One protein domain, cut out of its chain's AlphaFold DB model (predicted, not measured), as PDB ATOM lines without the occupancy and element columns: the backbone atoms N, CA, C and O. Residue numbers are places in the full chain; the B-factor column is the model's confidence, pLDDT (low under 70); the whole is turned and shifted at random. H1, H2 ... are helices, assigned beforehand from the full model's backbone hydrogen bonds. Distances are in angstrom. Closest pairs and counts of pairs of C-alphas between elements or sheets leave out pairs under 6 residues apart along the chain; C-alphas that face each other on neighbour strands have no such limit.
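What this domain is: This is residues 505 to 562 of the 1074 residues of the protein "Protein geranylgeranyltransferase type II" of Marssonina brunnea f. sp. multigermtubi (strain MB_m1) (UniProt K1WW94). The model is a loose, open frame of four helices: the short H1, then H2 and H3 as the two arms of a V, and H4, whose first turns come back near H1 so that the ring is nearly closed round an open middle. The far end of H4, residues 557 to 562, sticks out at one end of the long axis, and the turn between H2 and H3 makes the other. The printed part has 58 residues, with four named helices in the order H1, H2, H3, H4 and no named strand, and its class is all helix. It is loose, with a radius of gyration of the C-alphas of 13.3 A, and only just elongated, spanning 44 by 22 by 16 A.

How they stand to each other: H1, residues 505 to 511, and H2, residues 514 to 526, are close but not clearly touching; their closest C-alphas, those of His 510 and His 516, are 6.6 A apart. They run the same way at a steep tilt of 37 degrees, only just beyond shallow. H2 touches H3, residues 531 to 546, which meets it with residues 533 to 537 alone; the closest C-alphas are those of Leu 523 and Cys 533, at 5.5 A. These two run opposite ways at a steep tilt of 46 degrees. H3 and H4, residues 549 to 562, are close but not clearly touching, with the closest C-alphas, those of Tyr 544 and Gly 550, 7.6 A apart; they run the same way at a steep tilt of 58 degrees. H1 and H4 only just touch, with 3 pairs of C-alphas within 8 A and residues 549 to 553 alone of H4; the closest C-alphas are those of Leu 508 and Leu 553, at 6.7 A. They run opposite ways at a steep tilt of 68 degrees, only just short of about perpendicular. H1 and H3 are apart, and so are H2 and H4. In H1, H2 and H3 every O i to N i+4 pair is within hydrogen-bond range; in H4 9 of 10 are.

Where its parts are: H1 begins with C-alpha 505 at (14.464, 27.310, 24.105) and is 10.1 A from first to last C-alpha. H2 measures 18.6 A. H3, the longest helix with 16 residues, measures 22.5 A and begins with C-alpha 531 at (34.513, 31.684, 48.637). H4 measures 20.1 A and ends with C-alpha 562 at (-2.218, 32.743, 26.024).

The domain as a whole: The two C-alphas farthest apart, those of Lys 529 and Gln 562, are 44.3 A from each other. The printed part has no cut, and the links H1 to H2, H2 to H3 and H3 to H4 are tight. Residues 513 to 519, of which 514 to 519 belong to H2, stand free, as do residues 557 to 562 of H4. The mean pLDDT of the printed part is 85.2, and no printed residue is under 70.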
ATOM      1  N   SER A 505      15.636  28.016  23.567       81.38
ATOM      2  CA  SER A 505      14.464  27.310  24.105       81.38
ATOM      3  C   SER A 505      14.868  26.213  25.091       81.38
ATOM      4  O   SER A 505      14.265  26.110  26.163       81.38
ATOM      5  N   HIS A 506      15.884  25.410  24.770       81.88
ATOM      6  CA  HIS A 506      16.435  24.398  25.666       81.88
ATOM      7  C   HIS A 506      17.127  25.035  26.875       81.88
ATOM      8  O   HIS A 506      16.796  24.648  27.997       81.88
ATOM      9  N   LEU A 507      17.950  26.076  26.686       85.44
ATOM     10  CA  LEU A 507      18.583  26.813  27.791       85.44
ATOM     11  C   LEU A 507      17.546  27.331  28.805       85.44
ATOM     12  O   LEU A 507      17.643  27.047  29.995       85.44
ATOM     13  N   LEU A 508      16.491  28.010  28.344       85.81
ATOM     14  CA  LEU A 508      15.412  28.508  29.209       85.81
ATOM     15  C   LEU A 508      14.602  27.376  29.873       85.81
ATOM     16  O   LEU A 508      14.022  27.579  30.939       85.81
ATOM     17  N   THR A 509      14.555  26.179  29.275       85.31
ATOM     18  CA  THR A 509      13.932  24.990  29.898       85.31
ATOM     19  C   THR A 509      14.822  24.409  30.998       85.31
ATOM     20  O   THR A 509      14.317  23.973  32.027       85.31
ATOM     21  N   HIS A 510      16.142  24.434  30.806       86.94
ATOM     22  CA  HIS A 510      17.115  24.010  31.808       86.94
ATOM     23  C   HIS A 510      17.184  24.987  32.988       86.94
ATOM     24  O   HIS A 510      17.103  24.555  34.135       86.94
ATOM     25  N   VAL A 511      17.233  26.298  32.733       86.69
ATOM     26  CA  VAL A 511      17.268  27.333  33.784       86.69
ATOM     27  C   VAL A 511      15.971  27.362  34.612       86.69
ATOM     28  O   VAL A 511      16.000  27.683  35.795       86.69
ATOM     29  N   SER A 512      14.837  26.936  34.040       84.31
ATOM     30  CA  SER A 512      13.582  26.711  34.781       84.31
ATOM     31  C   SER A 512      13.403  25.272  35.306       84.31
ATOM     32  O   SER A 512      12.336  24.928  35.820       84.31
ATOM     33  N   SER A 513      14.429  24.414  35.213       87.31
ATOM     34  CA  SER A 513      14.378  23.041  35.728       87.31
ATOM     35  C   SER A 513      14.618  22.986  37.240       87.31
ATOM     36  O   SER A 513      15.508  23.644  37.781       87.31
ATOM     37  N   LYS A 514      13.863  22.129  37.936       83.12
ATOM     38  CA  LYS A 514      14.022  21.896  39.383       83.12
ATOM     39  C   LYS A 514      15.440  21.415  39.758       83.12
ATOM     40  O   LYS A 514      15.919  21.736  40.841       83.12
ATOM     41  N   SER A 515      16.131  20.703  38.863       83.31
ATOM     42  CA  SER A 515      17.527  20.269  39.029       83.31
ATOM     43  C   SER A 515      18.523  21.435  39.049       83.31
ATOM     44  O   SER A 515      19.377  21.479  39.931       83.31
ATOM     45  N   HIS A 516      18.384  22.402  38.134       87.75
ATOM     46  CA  HIS A 516      19.218  23.613  38.099       87.75
ATOM     47  C   HIS A 516      19.011  24.469  39.352       87.75
ATOM     48  O   HIS A 516      19.966  24.820  40.043       87.75
ATOM     49  N   LEU A 517      17.747  24.712  39.713       88.88
ATOM     50  CA  LEU A 517      17.380  25.480  40.908       88.88
ATOM     51  C   LEU A 517      17.892  24.821  42.204       88.88
ATOM     52  O   LEU A 517      18.384  25.513  43.094       88.88
ATOM     53  N   SER A 518      17.860  23.485  42.292       87.25
ATOM     54  CA  SER A 518      18.462  22.742  43.410       87.25
ATOM     55  C   SER A 518      19.987  22.909  43.477       87.25
ATOM     56  O   SER A 518      20.546  22.950  44.574       87.25
ATOM     57  N   HIS A 519      20.671  23.029  42.334       84.56
ATOM     58  CA  HIS A 519      22.119  23.238  42.305       84.56
ATOM     59  C   HIS A 519      22.511  24.667  42.713       84.56
ATOM     60  O   HIS A 519      23.411  24.820  43.538       84.56
ATOM     61  N   ILE A 520      21.782  25.692  42.244       89.00
ATOM     62  CA  ILE A 520      21.936  27.078  42.729       89.00
ATOM     63  C   ILE A 520      21.784  27.121  44.252       89.00
ATOM     64  O   ILE A 520      22.698  27.564  44.939       89.00
ATOM     65  N   PHE A 521      20.687  26.581  44.794       90.00
ATOM     66  CA  PHE A 521      20.414  26.592  46.236       90.00
ATOM     67  C   PHE A 521      21.532  25.934  47.070       90.00
ATOM     68  O   PHE A 521      21.921  26.449  48.120       90.00
ATOM     69  N   LYS A 522      22.115  24.831  46.575       89.62
ATOM     70  CA  LYS A 522      23.276  24.173  47.204       89.62
ATOM     71  C   LYS A 522      24.533  25.049  47.180       89.62
ATOM     72  O   LYS A 522      25.250  25.081  48.180       89.62
ATOM     73  N   LEU A 523      24.797  25.770  46.088       87.94
ATOM     74  CA  LEU A 523      25.892  26.746  46.032       87.94
ATOM     75  C   LEU A 523      25.638  27.927  46.979       87.94
ATOM     76  O   LEU A 523      26.564  28.339  47.672       87.94
ATOM     77  N   THR A 524      24.399  28.424  47.084       89.88
ATOM     78  CA  THR A 524      24.036  29.519  48.002       89.88
ATOM     79  C   THR A 524      24.345  29.153  49.451       89.88
ATOM     80  O   THR A 524      25.020  29.920  50.132       89.88
ATOM     81  N   ILE A 525      23.961  27.955  49.905       89.38
ATOM     82  CA  ILE A 525      24.275  27.474  51.264       89.38
ATOM     83  C   ILE A 525      25.792  27.323  51.484       89.38
ATOM     84  O   ILE A 525      26.294  27.640  52.561       89.38
ATOM     85  N   ARG A 526      26.546  26.859  50.477       87.25
ATOM     86  CA  ARG A 526      28.009  26.693  50.589       87.25
ATOM     87  C   ARG A 526      28.777  28.015  50.506       87.25
ATOM     88  O   ARG A 526      29.857  28.109  51.082       87.25
ATOM     89  N   SER A 527      28.218  29.050  49.874       89.12
ATOM     90  CA  SER A 527      28.866  30.360  49.681       89.12
ATOM     91  C   SER A 527      29.308  31.051  50.981       89.12
ATOM     92  O   SER A 527      30.264  31.822  50.966       89.12
ATOM     93  N   SER A 528      28.667  30.741  52.116       82.69
ATOM     94  CA  SER A 528      29.029  31.269  53.440       82.69
ATOM     95  C   SER A 528      30.279  30.624  54.059       82.69
ATOM     96  O   SER A 528      30.776  31.124  55.064       82.69
ATOM     97  N   LYS A 529      30.766  29.506  53.503       83.19
ATOM     98  CA  LYS A 529      31.967  28.781  53.964       83.19
ATOM     99  C   LYS A 529      33.026  28.602  52.872       83.19
ATOM    100  O   LYS A 529      34.200  28.442  53.184       83.19
ATOM    101  N   GLU A 530      32.623  28.635  51.604       91.25
ATOM    102  CA  GLU A 530      33.480  28.412  50.440       91.25
ATOM    103  C   GLU A 530      33.441  29.645  49.515       91.25
ATOM    104  O   GLU A 530      32.440  29.846  48.813       91.25
ATOM    105  N   PRO A 531      34.508  30.469  49.457       84.19
ATOM    106  CA  PRO A 531      34.513  31.684  48.637       84.19
ATOM    107  C   PRO A 531      34.384  31.385  47.135       84.19
ATOM    108  O   PRO A 531      33.771  32.165  46.409       84.19
ATOM    109  N   ASP A 532      34.851  30.222  46.670       84.38
ATOM    110  CA  ASP A 532      34.664  29.776  45.283       84.38
ATOM    111  C   ASP A 532      33.191  29.518  44.931       84.38
ATOM    112  O   ASP A 532      32.773  29.755  43.795       84.38
ATOM    113  N   CYS A 533      32.377  29.063  45.890       86.75
ATOM    114  CA  CYS A 533      30.932  28.914  45.695       86.75
ATOM    115  C   CYS A 533      30.231  30.278  45.644       86.75
ATOM    116  O   CYS A 533      29.299  30.442  44.858       86.75
ATOM    117  N   LYS A 534      30.706  31.270  46.412       87.50
ATOM    118  CA  LYS A 534      30.228  32.661  46.327       87.50
ATOM    119  C   LYS A 534      30.550  33.276  44.962       87.50
ATOM    120  O   LYS A 534      29.643  33.748  44.281       87.50
ATOM    121  N   LYS A 535      31.803  33.164  44.511       86.88
ATOM    122  CA  LYS A 535      32.246  33.678  43.208       86.88
ATOM    123  C   LYS A 535      31.470  33.067  42.033       86.88
ATOM    124  O   LYS A 535      31.056  33.790  41.136       86.88
ATOM    125  N   LYS A 536      31.194  31.756  42.060       85.81
ATOM    126  CA  LYS A 536      30.397  31.074  41.017       85.81
ATOM    127  C   LYS A 536      28.941  31.547  40.929       85.81
ATOM    128  O   LYS A 536      28.346  31.428  39.861       85.81
ATOM    129  N   LEU A 537      28.368  32.058  42.019       88.81
ATOM    130  CA  LEU A 537      27.047  32.695  42.003       88.81
ATOM    131  C   LEU A 537      27.135  34.106  41.416       88.81
ATOM    132  O   LEU A 537      26.352  34.437  40.535       88.81
ATOM    133  N   GLU A 538      28.135  34.892  41.816       88.12
ATOM    134  CA  GLU A 538      28.379  36.239  41.280       88.12
ATOM    135  C   GLU A 538      28.630  36.206  39.756       88.12
ATOM    136  O   GLU A 538      27.980  36.934  39.004       88.12
ATOM    137  N   ASP A 539      29.478  35.286  39.279       85.12
ATOM    138  CA  ASP A 539      29.730  35.039  37.849       85.12
ATOM    139  C   ASP A 539      28.457  34.599  37.085       85.12
ATOM    140  O   ASP A 539      28.316  34.878  35.888       85.12
ATOM    141  N   TYR A 540      27.523  33.909  37.755       87.94
ATOM    142  CA  TYR A 540      26.250  33.474  37.171       87.94
ATOM    143  C   TYR A 540      25.205  34.588  37.142       87.94
ATOM    144  O   TYR A 540      24.546  34.746  36.119       87.94
ATOM    145  N   ASP A 541      25.059  35.375  38.207       86.44
ATOM    146  CA  ASP A 541      24.103  36.486  38.255       86.44
ATOM    147  C   ASP A 541      24.490  37.570  37.240       86.44
ATOM    148  O   ASP A 541      23.627  38.115  36.546       86.44
ATOM    149  N   VAL A 542      25.791  37.816  37.056       85.38
ATOM    150  CA  VAL A 542      26.309  38.644  35.958       85.38
ATOM    151  C   VAL A 542      25.888  38.071  34.597       85.38
ATOM    152  O   VAL A 542      25.291  38.791  33.796       85.38
ATOM    153  N   TRP A 543      26.112  36.777  34.340       87.19
ATOM    154  CA  TRP A 543      25.725  36.115  33.082       87.19
ATOM    155  C   TRP A 543      24.199  36.082  32.852       87.19
ATOM    156  O   TRP A 543      23.736  36.282  31.728       87.19
ATOM    157  N   TYR A 544      23.397  35.868  33.895       86.06
ATOM    158  CA  TYR A 544      21.936  35.779  33.823       86.06
ATOM    159  C   TYR A 544      21.312  37.127  33.439       86.06
ATOM    160  O   TYR A 544      20.427  37.188  32.577       86.06
ATOM    161  N   ASN A 545      21.823  38.210  34.035       84.19
ATOM    162  CA  ASN A 545      21.394  39.575  33.746       84.19
ATOM    163  C   ASN A 545      21.915  40.068  32.384       84.19
ATOM    164  O   ASN A 545      21.132  40.599  31.599       84.19
ATOM    165  N   GLN A 546      23.189  39.822  32.047       81.38
ATOM    166  CA  GLN A 546      23.769  40.186  30.740       81.38
ATOM    167  C   GLN A 546      23.015  39.569  29.553       81.38
ATOM    168  O   GLN A 546      22.901  40.198  28.502       81.38
ATOM    169  N   ASN A 547      22.471  38.361  29.723       80.94
ATOM    170  CA  ASN A 547      21.735  37.648  28.677       80.94
ATOM    171  C   ASN A 547      20.207  37.824  28.766       80.94
ATOM    172  O   ASN A 547      19.469  37.149  28.047       80.94
ATOM    173  N   ASN A 548      19.733  38.731  29.632       84.69
ATOM    174  CA  ASN A 548      18.325  39.090  29.835       84.69
ATOM    175  C   ASN A 548      17.378  37.875  29.967       84.69
ATOM    176  O   ASN A 548      16.258  37.853  29.441       84.69
ATOM    177  N   LEU A 549      17.830  36.829  30.668       84.81
ATOM    178  CA  LEU A 549      17.090  35.566  30.751       84.81
ATOM    179  C   LEU A 549      15.762  35.722  31.509       84.81
ATOM    180  O   LEU A 549      14.807  35.010  31.207       84.81
ATOM    181  N   GLY A 550      15.668  36.697  32.419       82.25
ATOM    182  CA  GLY A 550      14.427  37.053  33.112       82.25
ATOM    183  C   GLY A 550      13.297  37.464  32.159       82.25
ATOM    184  O   GLY A 550      12.202  36.909  32.252       82.25
ATOM    185  N   SER A 551      13.561  38.357  31.195       83.94
ATOM    186  CA  SER A 551      12.557  38.758  30.192       83.94
ATOM    187  C   SER A 551      12.124  37.570  29.331       83.94
ATOM    188  O   SER A 551      10.934  37.340  29.134       83.94
ATOM    189  N   LEU A 552      13.082  36.754  28.882       84.94
ATOM    190  CA  LEU A 552      12.804  35.600  28.023       84.94
ATOM    191  C   LEU A 552      12.038  34.472  28.748       84.94
ATOM    192  O   LEU A 552      11.341  33.680  28.108       84.94
ATOM    193  N   LEU A 553      12.139  34.389  30.080       84.88
ATOM    194  CA  LEU A 553      11.286  33.529  30.907       84.88
ATOM    195  C   LEU A 553       9.875  34.117  31.091       84.88
ATOM    196  O   LEU A 553       8.908  33.353  31.047       84.88
ATOM    197  N   ALA A 554       9.740  35.440  31.236       83.25
ATOM    198  CA  ALA A 554       8.445  36.119  31.332       83.25
ATOM    199  C   ALA A 554       7.619  35.968  30.038       83.25
ATOM    200  O   ALA A 554       6.508  35.434  30.085       83.25
ATOM    201  N   ASP A 555       8.206  36.281  28.875       84.75
ATOM    202  CA  ASP A 555       7.589  36.098  27.548       84.75
ATOM    203  C   ASP A 555       7.060  34.663  27.356       84.75
ATOM    204  O   ASP A 555       6.000  34.407  26.774       84.75
ATOM    205  N   ARG A 556       7.813  33.685  27.876       84.06
ATOM    206  CA  ARG A 556       7.495  32.258  27.792       84.06
ATOM    207  C   ARG A 556       6.358  31.836  28.728       84.06
ATOM    208  O   ARG A 556       5.625  30.903  28.382       84.06
ATOM    209  N   LEU A 557       6.195  32.494  29.875       81.00
ATOM    210  CA  LEU A 557       5.041  32.311  30.761       81.00
ATOM    211  C   LEU A 557       3.777  32.893  30.114       81.00
ATOM    212  O   LEU A 557       2.788  32.171  29.969       81.00
ATOM    213  N   GLU A 558       3.837  34.120  29.596       81.56
ATOM    214  CA  GLU A 558       2.708  34.725  28.879       81.56
ATOM    215  C   GLU A 558       2.279  33.887  27.668       81.56
ATOM    216  O   GLU A 558       1.100  33.556  27.510       81.56
ATOM    217  N   ALA A 559       3.229  33.441  26.840       80.44
ATOM    218  CA  ALA A 559       2.945  32.587  25.687       80.44
ATOM    219  C   ALA A 559       2.330  31.223  26.072       80.44
ATOM    220  O   ALA A 559       1.617  30.612  25.264       80.44
ATOM    221  N   LYS A 560       2.580  30.726  27.292       80.25
ATOM    222  CA  LYS A 560       1.970  29.502  27.839       80.25
ATOM    223  C   LYS A 560       0.517  29.753  28.247       80.25
ATOM    224  O   LYS A 560      -0.354  28.949  27.905       80.25
ATOM    225  N   ASP A 561       0.229  30.881  28.885       75.75
ATOM    226  CA  ASP A 561      -1.114  31.201  29.375       75.75
ATOM    227  C   ASP A 561      -2.042  31.744  28.276       75.75
ATOM    228  O   ASP A 561      -3.216  31.366  28.222       75.75
ATOM    229  N   GLN A 562      -1.507  32.455  27.278       77.19
ATOM    230  CA  GLN A 562      -2.218  32.743  26.024       77.19
ATOM    231  C   GLN A 562      -2.600  31.462  25.252       77.19
ATOM    232  O   GLN A 562      -3.643  31.414  24.592       77.19
TER     233      GLN A 562